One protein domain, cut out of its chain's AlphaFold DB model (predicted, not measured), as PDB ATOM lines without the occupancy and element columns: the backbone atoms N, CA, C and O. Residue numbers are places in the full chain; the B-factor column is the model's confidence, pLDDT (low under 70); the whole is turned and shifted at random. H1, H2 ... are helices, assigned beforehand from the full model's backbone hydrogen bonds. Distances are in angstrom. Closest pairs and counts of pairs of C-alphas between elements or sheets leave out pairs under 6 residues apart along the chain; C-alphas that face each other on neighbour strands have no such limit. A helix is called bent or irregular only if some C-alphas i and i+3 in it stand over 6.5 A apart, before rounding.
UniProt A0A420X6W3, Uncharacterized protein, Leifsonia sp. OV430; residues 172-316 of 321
ATOM      1  N   GLU A 172      -0.919  -7.238  22.698       63.22
ATOM      2  CA  GLU A 172      -2.088  -6.378  22.507       63.22
ATOM      3  C   GLU A 172      -3.372  -7.195  22.298       63.22
ATOM      4  O   GLU A 172      -4.360  -6.971  23.000       63.22
ATOM      5  N   ASP A 173      -3.341  -8.185  21.406       64.44
ATOM      6  CA  ASP A 173      -4.478  -9.061  21.119       64.44
ATOM      7  C   ASP A 173      -4.835  -9.967  22.312       64.44
ATOM      8  O   ASP A 173      -6.000 -10.040  22.704       64.44
ATOM      9  N   ASP A 174      -3.839 -10.594  22.951       66.19
ATOM     10  CA  ASP A 174      -4.016 -11.443  24.138       66.19
ATOM     11  C   ASP A 174      -4.583 -10.628  25.316       66.19
ATOM     12  O   ASP A 174      -5.475 -11.084  26.034       66.19
ATOM     13  N   ALA A 175      -4.105  -9.394  25.506       67.31
ATOM     14  CA  ALA A 175      -4.627  -8.489  26.525       67.31
ATOM     15  C   ALA A 175      -6.072  -8.075  26.256       67.31
ATOM     16  O   ALA A 175      -6.862  -7.962  27.196       67.31
ATOM     17  N   ARG A 176      -6.426  -7.858  24.987       74.62
ATOM     18  CA  ARG A 176      -7.794  -7.532  24.593       74.62
ATOM     19  C   ARG A 176      -8.735  -8.715  24.792       74.62
ATOM     20  O   ARG A 176      -9.789  -8.531  25.389       74.62
ATOM     21  N   ALA A 177      -8.330  -9.920  24.399       67.19
ATOM     22  CA  ALA A 177      -9.107 -11.136  24.632       67.19
ATOM     23  C   ALA A 177      -9.308 -11.412  26.134       67.19
ATOM     24  O   ALA A 177     -10.417 -11.727  26.571       67.19
ATOM     25  N   ALA A 178      -8.260 -11.233  26.946       64.81
ATOM     26  CA  ALA A 178      -8.346 -11.358  28.401       64.81
ATOM     27  C   ALA A 178      -9.298 -10.320  29.015       64.81
ATOM     28  O   ALA A 178     -10.114 -10.660  29.876       64.81
ATOM     29  N   PHE A 179      -9.234  -9.071  28.543       74.19
ATOM     30  CA  PHE A 179     -10.154  -8.022  28.965       74.19
ATOM     31  C   PHE A 179     -11.602  -8.343  28.582       74.19
ATOM     32  O   PHE A 179     -12.489  -8.229  29.425       74.19
ATOM     33  N   ASP A 180     -11.852  -8.762  27.341       68.62
ATOM     34  CA  ASP A 180     -13.199  -9.076  26.859       68.62
ATOM     35  C   ASP A 180     -13.828 -10.218  27.664       68.62
ATOM     36  O   ASP A 180     -14.981 -10.101  28.090       68.62
ATOM     37  N   ALA A 181     -13.052 -11.266  27.958       66.81
ATOM     38  CA  ALA A 181     -13.475 -12.368  28.818       66.81
ATOM     39  C   ALA A 181     -13.774 -11.906  30.254       66.81
ATOM     40  O   ALA A 181     -14.760 -12.340  30.860       66.81
ATOM     41  N   ALA A 182     -12.949 -11.010  30.804       62.38
ATOM     42  CA  ALA A 182     -13.184 -10.438  32.124       62.38
ATOM     43  C   ALA A 182     -14.454  -9.573  32.141       62.38
ATOM     44  O   ALA A 182     -15.280  -9.727  33.040       62.38
ATOM     45  N   ALA A 183     -14.648  -8.724  31.130       68.12
ATOM     46  CA  ALA A 183     -15.816  -7.866  30.984       68.12
ATOM     47  C   ALA A 183     -17.109  -8.680  30.817       68.12
ATOM     48  O   ALA A 183     -18.102  -8.360  31.465       68.12
ATOM     49  N   ASP A 184     -17.111  -9.772  30.049       68.56
ATOM     50  CA  ASP A 184     -18.285 -10.658  29.915       68.56
ATOM     51  C   ASP A 184     -18.715 -11.311  31.236       68.56
ATOM     52  O   ASP A 184     -19.866 -11.725  31.388       68.56
ATOM     53  N   CYS A 185     -17.811 -11.375  32.216       62.16
ATOM     54  CA  CYS A 185     -18.093 -11.895  33.550       62.16
ATOM     55  C   CYS A 185     -18.576 -10.827  34.547       62.16
ATOM     56  O   CYS A 185     -18.844 -11.168  35.701       62.16
ATOM     57  N   THR A 186     -18.673  -9.560  34.133       62.88
ATOM     58  CA  THR A 186     -19.126  -8.441  34.978       62.88
ATOM     59  C   THR A 186     -20.619  -8.160  34.829       62.88
ATOM     60  O   THR A 186     -21.226  -8.465  33.801       62.88
ATOM     61  N   GLU A 187     -21.221  -7.522  35.839       64.62
ATOM     62  CA  GLU A 187     -22.623  -7.073  35.766       64.62
ATOM     63  C   GLU A 187     -22.828  -6.040  34.642       64.62
ATOM     64  O   GLU A 187     -23.885  -6.001  34.010       64.62
ATOM     65  N   TYR A 188     -21.797  -5.237  34.357       65.94
ATOM     66  CA  TYR A 188     -21.833  -4.136  33.393       65.94
ATOM     67  C   TYR A 188     -21.011  -4.407  32.123       65.94
ATOM     68  O   TYR A 188     -20.598  -3.462  31.453       65.94
ATOM     69  N   GLY A 189     -20.782  -5.670  31.752       67.25
ATOM     70  CA  GLY A 189     -19.888  -6.043  30.643       67.25
ATOM     71  C   GLY A 189     -20.217  -5.378  29.306       67.25
ATOM     72  O   GLY A 189     -19.329  -4.875  28.618       67.25
ATOM     73  N   THR A 190     -21.508  -5.274  28.984       68.81
ATOM     74  CA  THR A 190     -22.017  -4.592  27.778       68.81
ATOM     75  C   THR A 190     -21.718  -3.093  27.750       68.81
ATOM     76  O   THR A 190     -21.727  -2.484  26.687       68.81
ATOM     77  N   VAL A 191     -21.440  -2.504  28.912       70.69
ATOM     78  CA  VAL A 191     -21.151  -1.082  29.099       70.69
ATOM     79  C   VAL A 191     -19.646  -0.825  29.222       70.69
ATOM     80  O   VAL A 191     -19.128   0.167  28.712       70.69
ATOM     81  N   ILE A 192     -18.931  -1.742  29.873       74.94
ATOM     82  CA  ILE A 192     -17.488  -1.667  30.115       74.94
ATOM     83  C   ILE A 192     -16.692  -1.819  28.809       74.94
ATOM     84  O   ILE A 192     -15.713  -1.097  28.611       74.94
ATOM     85  N   LYS A 193     -17.127  -2.697  27.894       77.50
ATOM     86  CA  LYS A 193     -16.456  -2.935  26.601       77.50
ATOM     87  C   LYS A 193     -16.330  -1.669  25.726       77.50
ATOM     88  O   LYS A 193     -15.202  -1.326  25.371       77.50
ATOM     89  N   PRO A 194     -17.407  -0.894  25.473       76.94
ATOM     90  CA  PRO A 194     -17.323   0.419  24.822       76.94
ATOM     91  C   PRO A 194     -16.275   1.368  25.419       76.94
ATOM     92  O   PRO A 194     -15.525   2.018  24.693       76.94
ATOM     93  N   ILE A 195     -16.189   1.445  26.751       76.75
ATOM     94  CA  ILE A 195     -15.249   2.335  27.452       76.75
ATOM     95  C   ILE A 195     -13.812   1.888  27.217       76.75
ATOM     96  O   ILE A 195     -12.933   2.713  26.961       76.75
ATOM     97  N   PHE A 196     -13.577   0.581  27.285       76.75
ATOM     98  CA  PHE A 196     -12.279   0.005  26.989       76.75
ATOM     99  C   PHE A 196     -11.850   0.269  25.552       76.75
ATOM    100  O   PHE A 196     -10.745   0.760  25.361       76.75
ATOM    101  N   ASP A 197     -12.717   0.067  24.560       76.06
ATOM    102  CA  ASP A 197     -12.381   0.330  23.156       76.06
ATOM    103  C   ASP A 197     -11.970   1.790  22.920       76.06
ATOM    104  O   ASP A 197     -11.085   2.095  22.116       76.06
ATOM    105  N   VAL A 198     -12.591   2.722  23.644       76.06
ATOM    106  CA  VAL A 198     -12.217   4.142  23.617       76.06
ATOM    107  C   VAL A 198     -10.851   4.376  24.260       76.06
ATOM    108  O   VAL A 198     -10.014   5.078  23.692       76.06
ATOM    109  N   LEU A 199     -10.592   3.790  25.428       75.50
ATOM    110  CA  LEU A 199      -9.316   3.942  26.132       75.50
ATOM    111  C   LEU A 199      -8.153   3.252  25.406       75.50
ATOM    112  O   LEU A 199      -7.053   3.807  25.349       75.50
ATOM    113  N   TRP A 200      -8.419   2.098  24.802       75.56
ATOM    114  CA  TRP A 200      -7.485   1.324  23.996       75.56
ATOM    115  C   TRP A 200      -7.056   2.102  22.753       75.56
ATOM    116  O   TRP A 200      -5.867   2.327  22.545       75.56
ATOM    117  N   ARG A 201      -8.019   2.641  21.985       73.62
ATOM    118  CA  ARG A 201      -7.735   3.506  20.820       73.62
ATOM    119  C   ARG A 201      -6.911   4.746  21.179       73.62
ATOM    120  O   ARG A 201      -6.174   5.257  20.341       73.62
ATOM    121  N   ARG A 202      -7.022   5.233  22.418       70.19
ATOM    122  CA  ARG A 202      -6.248   6.376  22.927       70.19
ATOM    123  C   ARG A 202      -4.850   5.996  23.440       70.19
ATOM    124  O   ARG A 202      -4.122   6.889  23.870       70.19
ATOM    125  N   GLY A 203      -4.475   4.712  23.434       68.38
ATOM    126  CA  GLY A 203      -3.178   4.230  23.933       68.38
ATOM    127  C   GLY A 203      -2.959   4.534  25.418       68.38
ATOM    128  O   GLY A 203      -1.853   4.865  25.846       68.38
ATOM    129  N   VAL A 204      -4.039   4.541  26.204       66.06
ATOM    130  CA  VAL A 204      -4.044   5.125  27.553       66.06
ATOM    131  C   VAL A 204      -3.428   4.220  28.620       66.06
ATOM    132  O   VAL A 204      -2.859   4.756  29.586       66.06
ATOM    133  N   ALA A 205      -3.537   2.900  28.458       61.66
ATOM    134  CA  ALA A 205      -2.920   1.905  29.328       61.66
ATOM    135  C   ALA A 205      -2.184   0.844  28.497       61.66
ATOM    136  O   ALA A 205      -2.485   0.645  27.322       61.66
ATOM    137  N   GLN A 206      -1.180   0.218  29.107       65.12
ATOM    138  CA  GLN A 206      -0.395  -0.826  28.453       65.12
ATOM    139  C   GLN A 206      -1.206  -2.133  28.394       65.12
ATOM    140  O   GLN A 206      -1.974  -2.390  29.328       65.12
ATOM    141  N   PRO A 207      -1.032  -2.976  27.362       65.81
ATOM    142  CA  PRO A 207      -1.723  -4.262  27.230       65.81
ATOM    143  C   PRO A 207      -1.673  -5.115  28.504       65.81
ATOM    144  O   PRO A 207      -2.688  -5.636  28.963       65.81
ATOM    145  N   GLU A 208      -0.524  -5.168  29.176       64.81
ATOM    146  CA  GLU A 208      -0.344  -5.952  30.398       64.81
ATOM    147  C   GLU A 208      -1.206  -5.449  31.562       64.81
ATOM    148  O   GLU A 208      -1.549  -6.219  32.455       64.81
ATOM    149  N   GLN A 209      -1.568  -4.165  31.587       65.56
ATOM    150  CA  GLN A 209      -2.473  -3.642  32.611       65.56
ATOM    151  C   GLN A 209      -3.892  -4.148  32.387       65.56
ATOM    152  O   GLN A 209      -4.580  -4.426  33.358       65.56
ATOM    153  N   TYR A 210      -4.306  -4.303  31.130       66.00
ATOM    154  CA  TYR A 210      -5.632  -4.789  30.778       66.00
ATOM    155  C   TYR A 210      -5.774  -6.302  30.948       66.00
ATOM    156  O   TYR A 210      -6.790  -6.755  31.470       66.00
ATOM    157  N   ALA A 211      -4.729  -7.067  30.616       61.94
ATOM    158  CA  ALA A 211      -4.701  -8.520  30.791       61.94
ATOM    159  C   ALA A 211      -4.834  -8.972  32.259       61.94
ATOM    160  O   ALA A 211      -5.246 -10.097  32.530       61.94
ATOM    161  N   ASN A 212      -4.467  -8.105  33.208       64.81
ATOM    162  CA  ASN A 212      -4.454  -8.408  34.641       64.81
ATOM    163  C   ASN A 212      -5.701  -7.914  35.392       64.81
ATOM    164  O   ASN A 212      -5.749  -8.032  36.617       64.81
ATOM    165  N   LEU A 213      -6.692  -7.347  34.699       66.44
ATOM    166  CA  LEU A 213      -7.913  -6.853  35.335       66.44
ATOM    167  C   LEU A 213      -8.861  -8.013  35.631       66.44
ATOM    168  O   LEU A 213      -9.391  -8.643  34.715       66.44
ATOM    169  N   PHE A 214      -9.124  -8.273  36.912       70.44
ATOM    170  CA  PHE A 214     -10.165  -9.223  37.286       70.44
ATOM    171  C   PHE A 214     -11.556  -8.597  37.101       70.44
ATOM    172  O   PHE A 214     -11.715  -7.383  37.266       70.44
ATOM    173  N   PRO A 215     -12.602  -9.410  36.844       66.44
ATOM    174  CA  PRO A 215     -13.975  -8.915  36.723       66.44
ATOM    175  C   PRO A 215     -14.415  -8.048  37.914       66.44
ATOM    176  O   PRO A 215     -15.082  -7.033  37.742       66.44
ATOM    177  N   THR A 216     -13.992  -8.403  39.131       67.44
ATOM    178  CA  THR A 216     -14.311  -7.646  40.351       67.44
ATOM    179  C   THR A 216     -13.696  -6.249  40.369       67.44
ATOM    180  O   THR A 216     -14.348  -5.312  40.826       67.44
ATOM    181  N   ASP A 217     -12.473  -6.096  39.855       71.00
ATOM    182  CA  ASP A 217     -11.791  -4.801  39.784       71.00
ATOM    183  C   ASP A 217     -12.446  -3.914  38.723       71.00
ATOM    184  O   ASP A 217     -12.685  -2.729  38.958       71.00
ATOM    185  N   LEU A 218     -12.812  -4.504  37.579       73.50
ATOM    186  CA  LEU A 218     -13.554  -3.818  36.519       73.50
ATOM    187  C   LEU A 218     -14.906  -3.302  37.017       73.50
ATOM    188  O   LEU A 218     -15.214  -2.126  36.815       73.50
ATOM    189  N   ASP A 219     -15.679  -4.143  37.710       72.12
ATOM    190  CA  ASP A 219     -16.963  -3.753  38.295       72.12
ATOM    191  C   ASP A 219     -16.799  -2.649  39.347       72.12
ATOM    192  O   ASP A 219     -17.564  -1.681  39.355       72.12
ATOM    193  N   GLU A 220     -15.799  -2.750  40.228       77.81
ATOM    194  CA  GLU A 220     -15.544  -1.711  41.229       77.81
ATOM    195  C   GLU A 220     -15.159  -0.382  40.565       77.81
ATOM    196  O   GLU A 220     -15.718   0.670  40.894       77.81
ATOM    197  N   TYR A 221     -14.226  -0.406  39.612       82.12
ATOM    198  CA  TYR A 221     -13.741   0.806  38.953       82.12
ATOM    199  C   TYR A 221     -14.856   1.462  38.148       82.12
ATOM    200  O   TYR A 221     -15.032   2.685  38.220       82.12
ATOM    201  N   PHE A 222     -15.655   0.656  37.449       80.81
ATOM    202  CA  PHE A 222     -16.811   1.120  36.700       80.81
ATOM    203  C   PHE A 222     -17.855   1.758  37.628       80.81
ATOM    204  O   PHE A 222     -18.273   2.896  37.394       80.81
ATOM    205  N   ARG A 223     -18.203   1.109  38.747       76.62
ATOM    206  CA  ARG A 223     -19.127   1.666  39.755       76.62
ATOM    207  C   ARG A 223     -18.659   2.997  40.324       76.62
ATOM    208  O   ARG A 223     -19.467   3.900  40.518       76.62
ATOM    209  N   ARG A 224     -17.359   3.139  40.583       78.06
ATOM    210  CA  ARG A 224     -16.797   4.344  41.211       78.06
ATOM    211  C   ARG A 224     -16.675   5.534  40.266       78.06
ATOM    212  O   ARG A 224     -16.556   6.656  40.753       78.06
ATOM    213  N   THR A 225     -16.660   5.313  38.952       81.62
ATOM    214  CA  THR A 225     -16.284   6.368  37.994       81.62
ATOM    215  C   THR A 225     -17.252   6.567  36.845       81.62
ATOM    216  O   THR A 225     -17.362   7.695  36.379       81.62
ATOM    217  N   MET A 226     -17.960   5.526  36.406       82.31
ATOM    218  CA  MET A 226     -18.758   5.552  35.180       82.31
ATOM    219  C   MET A 226     -20.248   5.343  35.420       82.31
ATOM    220  O   MET A 226     -21.036   5.917  34.679       82.31
ATOM    221  N   VAL A 227     -20.654   4.622  36.473       78.50
ATOM    222  CA  VAL A 227     -22.080   4.388  36.768       78.50
ATOM    223  C   VAL A 227     -22.875   5.696  36.806       78.50
ATOM    224  O   VAL A 227     -23.777   5.871  35.994       78.50
ATOM    225  N   HIS A 228     -22.522   6.642  37.682       78.94
ATOM    226  CA  HIS A 228     -23.280   7.894  37.792       78.94
ATOM    227  C   HIS A 228     -23.223   8.742  36.514       78.94
ATOM    228  O   HIS A 228     -24.289   9.059  35.992       78.94
ATOM    229  N   PRO A 229     -22.039   9.028  35.932       78.12
ATOM    230  CA  PRO A 229     -21.978   9.802  34.698       78.12
ATOM    231  C   PRO A 229     -22.769   9.213  33.532       78.12
ATOM    232  O   PRO A 229     -23.298   9.962  32.718       78.12
ATOM    233  N   MET A 230     -22.868   7.885  33.439       78.62
ATOM    234  CA  MET A 230     -23.619   7.233  32.370       78.62
ATOM    235  C   MET A 230     -25.129   7.309  32.550       78.62
ATOM    236  O   MET A 230     -25.829   7.456  31.549       78.62
ATOM    237  N   PHE A 231     -25.626   7.218  33.785       80.69
ATOM    238  CA  PHE A 231     -27.045   7.441  34.068       80.69
ATOM    239  C   PHE A 231     -27.417   8.921  33.900       80.69
ATOM    240  O   PHE A 231     -28.431   9.227  33.282       80.69
ATOM    241  N   ASP A 232     -26.552   9.843  34.332       78.88
ATOM    242  CA  ASP A 232     -26.769  11.280  34.125       78.88
ATOM    243  C   ASP A 232     -26.777  11.637  32.626       78.88
ATOM    244  O   ASP A 232     -27.616  12.411  32.168       78.88
ATOM    245  N   ALA A 233     -25.862  11.047  31.846       82.56
ATOM    246  CA  ALA A 233     -25.820  11.172  30.390       82.56
ATOM    247  C   ALA A 233     -27.092  10.632  29.726       82.56
ATOM    248  O   ALA A 233     -27.617  11.239  28.794       82.56
ATOM    249  N   GLU A 234     -27.584   9.489  30.196       81.69
ATOM    250  CA  GLU A 234     -28.812   8.872  29.710       81.69
ATOM    251  C   GLU A 234     -30.022   9.790  29.926       81.69
ATOM    252  O   GLU A 234     -30.764  10.060  28.977       81.69
ATOM    253  N   ASP A 235     -30.204  10.299  31.144       81.75
ATOM    254  CA  ASP A 235     -31.327  11.174  31.486       81.75
ATOM    255  C   ASP A 235     -31.242  12.513  30.743       81.75
ATOM    256  O   ASP A 235     -32.215  12.943  30.115       81.75
ATOM    257  N   ALA A 236     -30.053  13.120  30.688       84.00
ATOM    258  CA  ALA A 236     -29.826  14.343  29.924       84.00
ATOM    259  C   ALA A 236     -30.119  14.147  28.427       84.00
ATOM    260  O   ALA A 236     -30.687  15.029  27.773       84.00
ATOM    261  N   LEU A 237     -29.767  12.989  27.860       86.50
ATOM    262  CA  LEU A 237     -30.019  12.707  26.451       86.50
ATOM    263  C   LEU A 237     -31.512  12.484  26.185       86.50
ATOM    264  O   LEU A 237     -32.036  13.012  25.200       86.50
ATOM    265  N   LYS A 238     -32.225  11.772  27.070       82.06
ATOM    266  CA  LYS A 238     -33.688  11.618  26.985       82.06
ATOM    267  C   LYS A 238     -34.379  12.976  26.971       82.06
ATOM    268  O   LYS A 238     -35.162  13.241  26.054       82.06
ATOM    269  N   ASP A 239     -34.036  13.849  27.914       83.56
ATOM    270  CA  ASP A 239     -34.623  15.184  28.033       83.56
ATOM    271  C   ASP A 239     -34.399  16.013  26.765       83.56
ATOM    272  O   ASP A 239     -35.334  16.610  26.217       83.56
ATOM    273  N   ARG A 240     -33.181  15.993  26.218       85.69
ATOM    274  CA  ARG A 240     -32.850  16.752  25.006       85.69
ATOM    275  C   ARG A 240     -33.575  16.235  23.764       85.69
ATOM    276  O   ARG A 240     -34.031  17.041  22.950       85.69
ATOM    277  N   LEU A 241     -33.751  14.921  23.633       85.81
ATOM    278  CA  LEU A 241     -34.385  14.309  22.460       85.81
ATOM    279  C   LEU A 241     -35.926  14.338  22.483       85.81
ATOM    280  O   LEU A 241     -36.561  14.051  21.464       85.81
ATOM    281  N   THR A 242     -36.550  14.734  23.600       75.44
ATOM    282  CA  THR A 242     -38.016  14.920  23.677       75.44
ATOM    283  C   THR A 242     -38.536  16.107  22.855       75.44
ATOM    284  O   THR A 242     -39.725  16.171  22.535       75.44
ATOM    285  N   HIS A 243     -37.659  17.030  22.455       73.75
ATOM    286  CA  HIS A 243     -38.035  18.246  21.743       73.75
ATOM    287  C   HIS A 243     -38.404  17.957  20.274       73.75
ATOM    288  O   HIS A 243     -37.832  17.074  19.630       73.75
ATOM    289  N   ASN A 244     -39.363  18.717  19.724       66.75
ATOM    290  CA  ASN A 244     -39.760  18.634  18.313       66.75
ATOM    291  C   ASN A 244     -38.623  19.136  17.413       66.75
ATOM    292  O   ASN A 244     -38.518  20.327  17.129       66.75
ATOM    293  N   ARG A 245     -37.773  18.208  16.981       79.81
ATOM    294  CA  ARG A 245     -36.666  18.429  16.048       79.81
ATOM    295  C   ARG A 245     -36.889  17.623  14.775       79.81
ATOM    296  O   ARG A 245     -37.652  16.654  14.770       79.81
ATOM    297  N   GLU A 246     -36.214  18.028  13.707       80.81
ATOM    298  CA  GLU A 246     -36.217  17.280  12.452       80.81
ATOM    299  C   GLU A 246     -35.639  15.875  12.660       80.81
ATOM    300  O   GLU A 246     -34.658  15.678  13.378       80.81
ATOM    301  N   THR A 247     -36.276  14.878  12.046       84.81
ATOM    302  CA  THR A 247     -35.818  13.489  12.113       84.81
ATOM    303  C   THR A 247     -34.953  13.160  10.914       84.81
ATOM    304  O   THR A 247     -35.363  13.362   9.772       84.81
ATOM    305  N   SER A 248     -33.794  12.572  11.178       85.31
ATOM    306  CA  SER A 248     -32.871  12.103  10.151       85.31
ATOM    307  C   SER A 248     -33.341  10.773   9.543       85.31
ATOM    308  O   SER A 248     -33.876   9.888  10.228       85.31
ATOM    309  N   THR A 249     -33.122  10.620   8.238       84.94
ATOM    310  CA  THR A 249     -33.354   9.379   7.487       84.94
ATOM    311  C   THR A 249     -32.085   8.533   7.465       84.94
ATOM    312  O   THR A 249     -31.006   9.074   7.251       84.94
ATOM    313  N   GLY A 250     -32.206   7.218   7.648       85.75
ATOM    314  CA  GLY A 250     -31.061   6.301   7.702       85.75
ATOM    315  C   GLY A 250     -31.227   5.215   8.763       85.75
ATOM    316  O   GLY A 250     -32.259   5.162   9.453       85.75
ATOM    317  N   THR A 251     -30.221   4.349   8.881       89.50
ATOM    318  CA  THR A 251     -30.100   3.440  10.029       89.50
ATOM    319  C   THR A 251     -29.716   4.244  11.275       89.50
ATOM    320  O   THR A 251     -29.185   5.350  11.167       89.50
ATOM    321  N   ILE A 252     -30.030   3.734  12.469       87.25
ATOM    322  CA  ILE A 252     -29.681   4.434  13.717       87.25
ATOM    323  C   ILE A 252     -28.167   4.492  13.905       87.25
ATOM    324  O   ILE A 252     -27.656   5.549  14.261       87.25
ATOM    325  N   GLU A 253     -27.458   3.412  13.585       88.00
ATOM    326  CA  GLU A 253     -25.996   3.371  13.635       88.00
ATOM    327  C   GLU A 253     -25.357   4.429  12.728       88.00
ATOM    328  O   GLU A 253     -24.462   5.143  13.173       88.00
ATOM    329  N   ASP A 254     -25.841   4.594  11.491       90.44
ATOM    330  CA  ASP A 254     -25.301   5.603  10.571       90.44
ATOM    331  C   ASP A 254     -25.583   7.027  11.059       90.44
ATOM    332  O   ASP A 254     -24.722   7.900  10.956       90.44
ATOM    333  N   ILE A 255     -26.778   7.265  11.617       91.81
ATOM    334  CA  ILE A 255     -27.133   8.561  12.207       91.81
ATOM    335  C   ILE A 255     -26.203   8.861  13.385       91.81
ATOM    336  O   ILE A 255     -25.617   9.938  13.428       91.81
ATOM    337  N   ILE A 256     -26.038   7.920  14.315       92.81
ATOM    338  CA  ILE A 256     -25.153   8.081  15.474       92.81
ATOM    339  C   ILE A 256     -23.725   8.363  15.009       92.81
ATOM    340  O   ILE A 256     -23.152   9.374  15.410       92.81
ATOM    341  N   ARG A 257     -23.174   7.526  14.120       93.00
ATOM    342  CA  ARG A 257     -21.806   7.674  13.611       93.00
ATOM    343  C   ARG A 257     -21.601   9.041  12.956       93.00
ATOM    344  O   ARG A 257     -20.671   9.753  13.320       93.00
ATOM    345  N   SER A 258     -22.518   9.452  12.078       94.56
ATOM    346  CA  SER A 258     -22.475  10.760  11.417       94.56
ATOM    347  C   SER A 258     -22.514  11.921  12.417       94.56
ATOM    348  O   SER A 258     -21.736  12.865  12.279       94.56
ATOM    349  N   ARG A 259     -23.362  11.865  13.454       94.75
ATOM    350  CA  ARG A 259     -23.430  12.931  14.472       94.75
ATOM    351  C   ARG A 259     -22.203  12.963  15.379       94.75
ATOM    352  O   ARG A 259     -21.768  14.051  15.747       94.75
ATOM    353  N   CYS A 260     -21.623  11.812  15.699       93.31
ATOM    354  CA  CYS A 260     -20.360  11.721  16.429       93.31
ATOM    355  C   CYS A 260     -19.188  12.299  15.629       93.31
ATOM    356  O   CYS A 260     -18.364  13.030  16.181       93.31
ATOM    357  N   GLU A 261     -19.128  12.026  14.326       93.44
ATOM    358  CA  GLU A 261     -18.134  12.606  13.418       93.44
ATOM    359  C   GLU A 261     -18.294  14.127  13.298       93.44
ATOM    360  O   GLU A 261     -17.317  14.865  13.442       93.44
ATOM    361  N   GLU A 262     -19.524  14.614  13.112       94.81
ATOM    362  CA  GLU A 262     -19.835  16.049  13.074       94.81
ATOM    363  C   GLU A 262     -19.465  16.758  14.386       94.81
ATOM    364  O   GLU A 262     -18.913  17.861  14.356       94.81
ATOM    365  N   ALA A 263     -19.713  16.113  15.531       92.31
ATOM    366  CA  ALA A 263     -19.327  16.607  16.851       92.31
ATOM    367  C   ALA A 263     -17.811  16.540  17.104       92.31
ATOM    368  O   ALA A 263     -17.328  17.161  18.047       92.31
ATOM    369  N   ARG A 264     -17.054  15.825  16.257       93.44
ATOM    370  CA  ARG A 264     -15.627  15.494  16.434       93.44
ATOM    371  C   ARG A 264     -15.349  14.659  17.686       93.44
ATOM    372  O   ARG A 264     -14.293  14.792  18.300       93.44
ATOM    373  N   ILE A 265     -16.290  13.786  18.033       89.31
ATOM    374  CA  ILE A 265     -16.221  12.882  19.182       89.31
ATOM    375  C   ILE A 265     -16.573  11.470  18.689       89.31
ATOM    376  O   ILE A 265     -17.635  10.935  19.012       89.31
ATOM    377  N   PRO A 266     -15.719  10.848  17.852       85.44
ATOM    378  CA  PRO A 266     -16.003   9.531  17.281       85.44
ATOM    379  C   PRO A 266     -16.186   8.460  18.362       85.44
ATOM    380  O   PRO A 266     -16.966   7.529  18.176       85.44
ATOM    381  N   GLU A 267     -15.536   8.613  19.519       80.81
ATOM    382  CA  GLU A 267     -15.696   7.697  20.646       80.81
ATOM    383  C   GLU A 267     -17.094   7.688  21.286       80.81
ATOM    384  O   GLU A 267     -17.448   6.702  21.929       80.81
ATOM    385  N   ALA A 268     -17.912   8.733  21.097       86.12
ATOM    386  CA  ALA A 268     -19.283   8.767  21.611       86.12
ATOM    387  C   ALA A 268     -20.188   7.730  20.920       86.12
ATOM    388  O   ALA A 268     -21.231   7.360  21.459       86.12
ATOM    389  N   THR A 269     -19.772   7.235  19.748       87.62
ATOM    390  CA  THR A 269     -20.513   6.262  18.935       87.62
ATOM    391  C   THR A 269     -20.860   5.010  19.728       87.62
ATOM    392  O   THR A 269     -22.025   4.627  19.764       87.62
ATOM    393  N   GLU A 270     -19.886   4.418  20.423       82.50
ATOM    394  CA  GLU A 270     -20.093   3.154  21.143       82.50
ATOM    395  C   GLU A 270     -21.105   3.314  22.291       82.50
ATOM    396  O   GLU A 270     -21.954   2.454  22.511       82.50
ATOM    397  N   PHE A 271     -21.078   4.454  22.991       82.31
ATOM    398  CA  PHE A 271     -22.016   4.754  24.079       82.31
ATOM    399  C   PHE A 271     -23.445   4.938  23.569       82.31
ATOM    400  O   PHE A 271     -24.399   4.438  24.163       82.31
ATOM    401  N   LEU A 272     -23.597   5.661  22.461       84.69
ATOM    402  CA  LEU A 272     -24.901   5.946  21.877       84.69
ATOM    403  C   LEU A 272     -25.520   4.705  21.226       84.69
ATOM    404  O   LEU A 272     -26.733   4.522  21.337       84.69
ATOM    405  N   ILE A 273     -24.710   3.838  20.605       83.31
ATOM    406  CA  ILE A 273     -25.157   2.524  20.111       83.31
ATOM    407  C   ILE A 273     -25.614   1.661  21.287       83.31
ATOM    408  O   ILE A 273     -26.724   1.143  21.266       83.31
ATOM    409  N   MET A 274     -24.833   1.605  22.368       81.62
ATOM    410  CA  MET A 274     -25.222   0.877  23.575       81.62
ATOM    411  C   MET A 274     -26.560   1.379  24.158       81.62
ATOM    412  O   MET A 274     -27.388   0.569  24.582       81.62
ATOM    413  N   TYR A 275     -26.818   2.693  24.179       77.12
ATOM    414  CA  TYR A 275     -28.122   3.224  24.608       77.12
ATOM    415  C   TYR A 275     -29.268   2.840  23.660       77.12
ATOM    416  O   TYR A 275     -30.395   2.646  24.126       77.12
ATOM    417  N   ALA A 276     -28.994   2.728  22.357       79.12
ATOM    418  CA  ALA A 276     -29.962   2.264  21.369       79.12
ATOM    419  C   ALA A 276     -30.295   0.777  21.563       79.12
ATOM    420  O   ALA A 276     -31.469   0.427  21.632       79.12
ATOM    421  N   ASP A 277     -29.281  -0.075  21.730       75.56
ATOM    422  CA  ASP A 277     -29.431  -1.532  21.861       75.56
ATOM    423  C   ASP A 277     -30.148  -1.954  23.146       75.56
ATOM    424  O   ASP A 277     -30.818  -2.985  23.192       75.56
ATOM    425  N   ARG A 278     -30.016  -1.157  24.212       68.62
ATOM    426  CA  ARG A 278     -30.715  -1.386  25.485       68.62
ATOM    427  C   ARG A 278     -32.155  -0.860  25.483       68.62
ATOM    428  O   ARG A 278     -32.790  -0.892  26.535       68.62
ATOM    429  N   ASP A 279     -32.640  -0.338  24.353       71.31
ATOM    430  CA  ASP A 279     -33.952   0.310  24.202       71.31
ATOM    431  C   ASP A 279     -34.215   1.418  25.243       71.31
ATOM    432  O   ASP A 279     -35.354   1.755  25.572       71.31
ATOM    433  N   ILE A 280     -33.146   2.016  25.771       71.94
ATOM    434  CA  ILE A 280     -33.211   3.039  26.816       71.94
ATOM    435  C   ILE A 280     -33.796   4.333  26.257       71.94
ATOM    436  O   ILE A 280     -34.613   5.008  26.892       71.94
ATOM    437  N   ILE A 281     -33.340   4.690  25.058       75.38
ATOM    438  CA  ILE A 281     -33.809   5.850  24.318       75.38
ATOM    439  C   ILE A 281     -34.585   5.319  23.122       75.38
ATOM    440  O   ILE A 281     -33.998   4.637  22.282       75.38
ATOM    441  N   PRO A 282     -35.883   5.649  22.994       81.62
ATOM    442  CA  PRO A 282     -36.670   5.194  21.863       81.62
ATOM    443  C   PRO A 282     -35.972   5.522  20.543       81.62
ATOM    444  O   PRO A 282     -35.579   6.667  20.314       81.62
ATOM    445  N   ILE A 283     -35.887   4.544  19.642       81.81
ATOM    446  CA  ILE A 283     -35.292   4.684  18.301       81.81
ATOM    447  C   ILE A 283     -35.781   5.955  17.582       81.81
ATOM    448  O   ILE A 283     -35.003   6.670  16.952       81.81
ATOM    449  N   ASN A 284     -37.068   6.290  17.722       83.50
ATOM    450  CA  ASN A 284     -37.661   7.495  17.129       83.50
ATOM    451  C   ASN A 284     -37.068   8.806  17.669       83.50
ATOM    452  O   ASN A 284     -36.997   9.790  16.933       83.50
ATOM    453  N   ASN A 285     -36.637   8.818  18.928       85.00
ATOM    454  CA  ASN A 285     -35.976   9.958  19.552       85.00
ATOM    455  C   ASN A 285     -34.510  10.037  19.110       85.00
ATOM    456  O   ASN A 285     -34.044  11.124  18.790       85.00
ATOM    457  N   LEU A 286     -33.810   8.904  18.976       84.81
ATOM    458  CA  LEU A 286     -32.435   8.871  18.450       84.81
ATOM    459  C   LEU A 286     -32.335   9.383  17.007       84.81
ATOM    460  O   LEU A 286     -31.336   9.989  16.631       84.81
ATOM    461  N   ARG A 287     -33.397   9.254  16.202       88.62
ATOM    462  CA  ARG A 287     -33.457   9.886  14.866       88.62
ATOM    463  C   ARG A 287     -33.373  11.414  14.900       88.62
ATOM    464  O   ARG A 287     -33.127  12.019  13.859       88.62
ATOM    465  N   ARG A 288     -33.601  12.037  16.058       90.75
ATOM    466  CA  ARG A 288     -33.525  13.490  16.284       90.75
ATOM    467  C   ARG A 288     -32.175  13.934  16.851       90.75
ATOM    468  O   ARG A 288     -32.030  15.103  17.204       90.75
ATOM    469  N   LEU A 289     -31.222  13.010  16.977       92.81
ATOM    470  CA  LEU A 289     -29.892  13.282  17.502       92.81
ATOM    471  C   LEU A 289     -29.167  14.311  16.629       92.81
ATOM    472  O   LEU A 289     -29.117  14.194  15.400       92.81
ATOM    473  N   THR A 290     -28.581  15.308  17.284       93.44
ATOM    474  CA  THR A 290     -27.734  16.326  16.659       93.44
ATOM    475  C   THR A 290     -26.306  16.227  17.187       93.44
ATOM    476  O   THR A 290     -26.079  15.713  18.282       93.44
ATOM    477  N   ALA A 291     -25.340  16.764  16.440       93.88
ATOM    478  CA  ALA A 291     -23.950  16.847  16.889       93.88
ATOM    479  C   ALA A 291     -23.802  17.639  18.205       93.88
ATOM    480  O   ALA A 291     -22.954  17.317  19.032       93.88
ATOM    481  N   GLU A 292     -24.662  18.638  18.438       93.62
ATOM    482  CA  GLU A 292     -24.678  19.407  19.686       93.62
ATOM    483  C   GLU A 292     -25.076  18.540  20.887       93.62
ATOM    484  O   GLU A 292     -24.498  18.680  21.961       93.62
ATOM    485  N   ASP A 293     -26.032  17.621  20.723       92.56
ATOM    486  CA  ASP A 293     -26.398  16.700  21.804       92.56
ATOM    487  C   ASP A 293     -25.252  15.749  22.117       92.56
ATOM    488  O   ASP A 293     -24.961  15.523  23.287       92.56
ATOM    489  N   VAL A 294     -24.577  15.235  21.085       92.69
ATOM    490  CA  VAL A 294     -23.406  14.370  21.266       92.69
ATOM    491  C   VAL A 294     -22.320  15.103  22.052       92.69
ATOM    492  O   VAL A 294     -21.847  14.580  23.057       92.69
ATOM    493  N   ALA A 295     -21.980  16.331  21.647       92.88
ATOM    494  CA  ALA A 295     -21.004  17.159  22.352       92.88
ATOM    495  C   ALA A 295     -21.431  17.443  23.795       92.88
ATOM    496  O   ALA A 295     -20.648  17.274  24.724       92.88
ATOM    497  N   HIS A 296     -22.696  17.808  24.005       88.94
ATOM    498  CA  HIS A 296     -23.209  18.099  25.335       88.94
ATOM    499  C   HIS A 296     -23.107  16.887  26.264       88.94
ATOM    500  O   HIS A 296     -22.515  16.993  27.337       88.94
ATOM    501  N   ILE A 297     -23.634  15.734  25.840       88.81
ATOM    502  CA  ILE A 297     -23.628  14.506  26.638       88.81
ATOM    503  C   ILE A 297     -22.209  14.037  26.916       88.81
ATOM    504  O   ILE A 297     -21.875  13.683  28.049       88.81
ATOM    505  N   TYR A 298     -21.356  14.055  25.899       88.25
ATOM    506  CA  TYR A 298     -20.008  13.563  26.067       88.25
ATOM    507  C   TYR A 298     -19.174  14.477  26.969       88.25
ATOM    508  O   TYR A 298     -18.618  14.002  27.958       88.25
ATOM    509  N   ASP A 299     -19.138  15.782  26.696       87.88
ATOM    510  CA  ASP A 299     -18.273  16.715  27.425       87.88
ATOM    511  C   ASP A 299     -18.728  16.935  28.873       87.88
ATOM    512  O   ASP A 299     -17.891  17.069  29.767       87.88
ATOM    513  N   HIS A 300     -20.043  16.971  29.123       83.50
ATOM    514  CA  HIS A 300     -20.579  17.319  30.444       83.50
ATOM    515  C   HIS A 300     -20.781  16.107  31.352       83.50
ATOM    516  O   HIS A 300     -20.778  16.268  32.572       83.50
ATOM    517  N   HIS A 301     -20.939  14.911  30.782       80.69
ATOM    518  CA  HIS A 301     -21.238  13.712  31.559       80.69
ATOM    519  C   HIS A 301     -20.154  12.647  31.369       80.69
ATOM    520  O   HIS A 301     -19.461  12.293  32.318       80.69
ATOM    521  N   ILE A 302     -19.918  12.174  30.146       84.44
ATOM    522  CA  ILE A 302     -19.093  10.974  29.919       84.44
ATOM    523  C   ILE A 302     -17.581  11.219  30.084       84.44
ATOM    524  O   ILE A 302     -16.882  10.392  30.676       84.44
ATOM    525  N   ALA A 303     -17.054  12.349  29.608       85.62
ATOM    526  CA  ALA A 303     -15.614  12.601  29.512       85.62
ATOM    527  C   ALA A 303     -14.892  12.551  30.871       85.62
ATOM    528  O   ALA A 303     -13.816  11.955  30.984       85.62
ATOM    529  N   GLN A 304     -15.493  13.127  31.920       81.81
ATOM    530  CA  GLN A 304     -14.918  13.096  33.269       81.81
ATOM    531  C   GLN A 304     -14.924  11.679  33.857       81.81
ATOM    532  O   GLN A 304     -13.965  11.292  34.530       81.81
ATOM    533  N   GLY A 305     -15.974  10.899  33.587       82.56
ATOM    534  CA  GLY A 305     -16.040   9.497  33.984       82.56
ATOM    535  C   GLY A 305     -14.909   8.689  33.347       82.56
ATOM    536  O   GLY A 305     -14.156   8.024  34.059       82.56
ATOM    537  N   ILE A 306     -14.717   8.833  32.028       84.00
ATOM    538  CA  ILE A 306     -13.637   8.164  31.284       84.00
ATOM    539  C   ILE A 306     -12.275   8.555  31.858       84.00
ATOM    540  O   ILE A 306     -11.429   7.690  32.086       84.00
ATOM    541  N   HIS A 307     -12.061   9.844  32.134       84.00
ATOM    542  CA  HIS A 307     -10.819  10.327  32.734       84.00
ATOM    543  C   HIS A 307     -10.552   9.695  34.110       84.00
ATOM    544  O   HIS A 307      -9.435   9.259  34.398       84.00
ATOM    545  N   ASN A 308     -11.575   9.605  34.960       80.69
ATOM    546  CA  ASN A 308     -11.458   8.998  36.283       80.69
ATOM    547  C   ASN A 308     -11.205   7.486  36.200       80.69
ATOM    548  O   ASN A 308     -10.343   6.978  36.917       80.69
ATOM    549  N   PHE A 309     -11.906   6.779  35.308       81.88
ATOM    550  CA  PHE A 309     -11.702   5.349  35.064       81.88
ATOM    551  C   PHE A 309     -10.272   5.081  34.578       81.88
ATOM    552  O   PHE A 309      -9.573   4.228  35.120       81.88
ATOM    553  N   GLN A 310      -9.777   5.897  33.643       79.81
ATOM    554  CA  GLN A 310      -8.384   5.889  33.197       79.81
ATOM    555  C   GLN A 310      -7.388   6.072  34.354       79.81
ATOM    556  O   GLN A 310      -6.367   5.382  34.402       79.81
ATOM    557  N   ASN A 311      -7.652   6.988  35.287       81.50
ATOM    558  CA  ASN A 311      -6.773   7.205  36.438       81.50
ATOM    559  C   ASN A 311      -6.772   6.007  37.398       81.50
ATOM    560  O   ASN A 311      -5.711   5.665  37.918       81.50
ATOM    561  N   LEU A 312      -7.918   5.345  37.596       78.81
ATOM    562  CA  LEU A 312      -7.986   4.105  38.375       78.81
ATOM    563  C   LEU A 312      -7.215   2.970  37.701       78.81
ATOM    564  O   LEU A 312      -6.413   2.324  38.364       78.81
ATOM    565  N   LEU A 313      -7.361   2.790  36.385       75.25
ATOM    566  CA  LEU A 313      -6.600   1.785  35.635       75.25
ATOM    567  C   LEU A 313      -5.084   2.014  35.718       75.25
ATOM    568  O   LEU A 313      -4.317   1.073  35.903       75.25
ATOM    569  N   ARG A 314      -4.632   3.271  35.631       73.56
ATOM    570  CA  ARG A 314      -3.208   3.623  35.796       73.56
ATOM    571  C   ARG A 314      -2.710   3.433  37.226       73.56
ATOM    572  O   ARG A 314      -1.536   3.126  37.419       73.56
ATOM    573  N   GLY A 315      -3.584   3.674  38.199       68.88
ATOM    574  CA  GLY A 315      -3.323   3.504  39.622       68.88
ATOM    575  C   GLY A 315      -3.489   2.069  40.112       68.88
ATOM    576  O   GLY A 315      -3.142   1.808  41.264       68.88
ATOM    577  N   HIS A 316      -3.988   1.156  39.266       67.50
ATOM    578  CA  HIS A 316      -4.089  -0.256  39.601       67.50
ATOM    579  C   HIS A 316      -2.697  -0.710  40.030       67.50
ATOM    580  O   HIS A 316      -1.740  -0.510  39.267       67.50
TER     581      HIS A 316
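Overview. This is residues 172 to 316 of the 321 residues of an uncharacterized protein of Leifsonia sp. OV430 (UniProt A0A420X6W3). An elongated body of helices has a long bent helix, H9, running along it, with H4 and H5 running back one after the other, H5 beside arm H9a and H4 steeply across arm H9b. Two helical hairpins stand over these long helices, H1 and H2 with short H3 at one end and H6 and H7 with short H8 at the other, and they join where H2 packs on H7. The printed part has 145 residues with nine named helices, H1 to H9 in order, and no named strand: its class is all helix. It is compact, with a radius of gyration of the C-alphas of 15.5 A, and spans 47 by 26 by 24 A.

Along the chain. Find C-alpha 172 at (-2.088, -6.378, 22.507); H1 runs from there to residue 184, 18.3 A. H2 follows at residues 189 to 201, also 18.3 A, then H3 at 207 to 211 and H4 at 215 to 225. Look next for H5, residues 227 to 241, 21.3 A long, starting at C-alpha 227 (-22.080, 4.388, 36.768). H6 takes residues 252 to 263, 16.3 A, H7 268 to 277 and H8 283 to 286. H9, residues 291 to 315, was assigned as one helix by its hydrogen bonds but is bent: C-alphas 300 and 303 are 6.9 A apart. Its arms are H9a, 291 to 300, 14.0 A, and H9b, 303 to 315, 18.3 A, ending at C-alpha 315 (-3.323, 3.504, 39.622).

Arrangement. Start at H1, which forms a hairpin with H2 at a shallow tilt of 22 degrees; their closest C-alphas, Ala 183 and Gly 189, are 4.5 A apart. H3 touches H1, C-alphas 175 and 211 at 4.3 A. H4 touches H9b at a steep tilt of 45 degrees, opposite ways, closest at Thr 225 and Gly 305, 5.1 A. H5 touches H9a at a shallow tilt of 28 degrees, opposite ways, closest at Ala 233 and Ile 297, 5.5 A. H6 and H7 form a hairpin at 24 degrees, and H6 touches H9a, closest at Ala 263 and Ala 291, 4.6 A. H8 only just touches H5, with 3 pairs of C-alphas within 8 A, closest at Leu 241 and Asn 285, 5.5 A. H2, with residues 190 to 195 alone, touches H7, closest at Pro 194 and Glu 270, 5.4 A. H1 and H5 are apart. Every O i to N i+4 pair is within hydrogen-bond range in H1, H3, H4, H5, H6, H7, H9a and H9b, and 7 of 9 in H2; H8 is too short for one.

Size, cuts and confidence. The two C-alphas farthest apart, those of Glu 208 and Asn 244, are 48.0 A apart. The printed part has no cut and no long link. Its mean pLDDT is 78.8; look for values under 70 in 34 residues, among them 180 to 190 and 203 to 213.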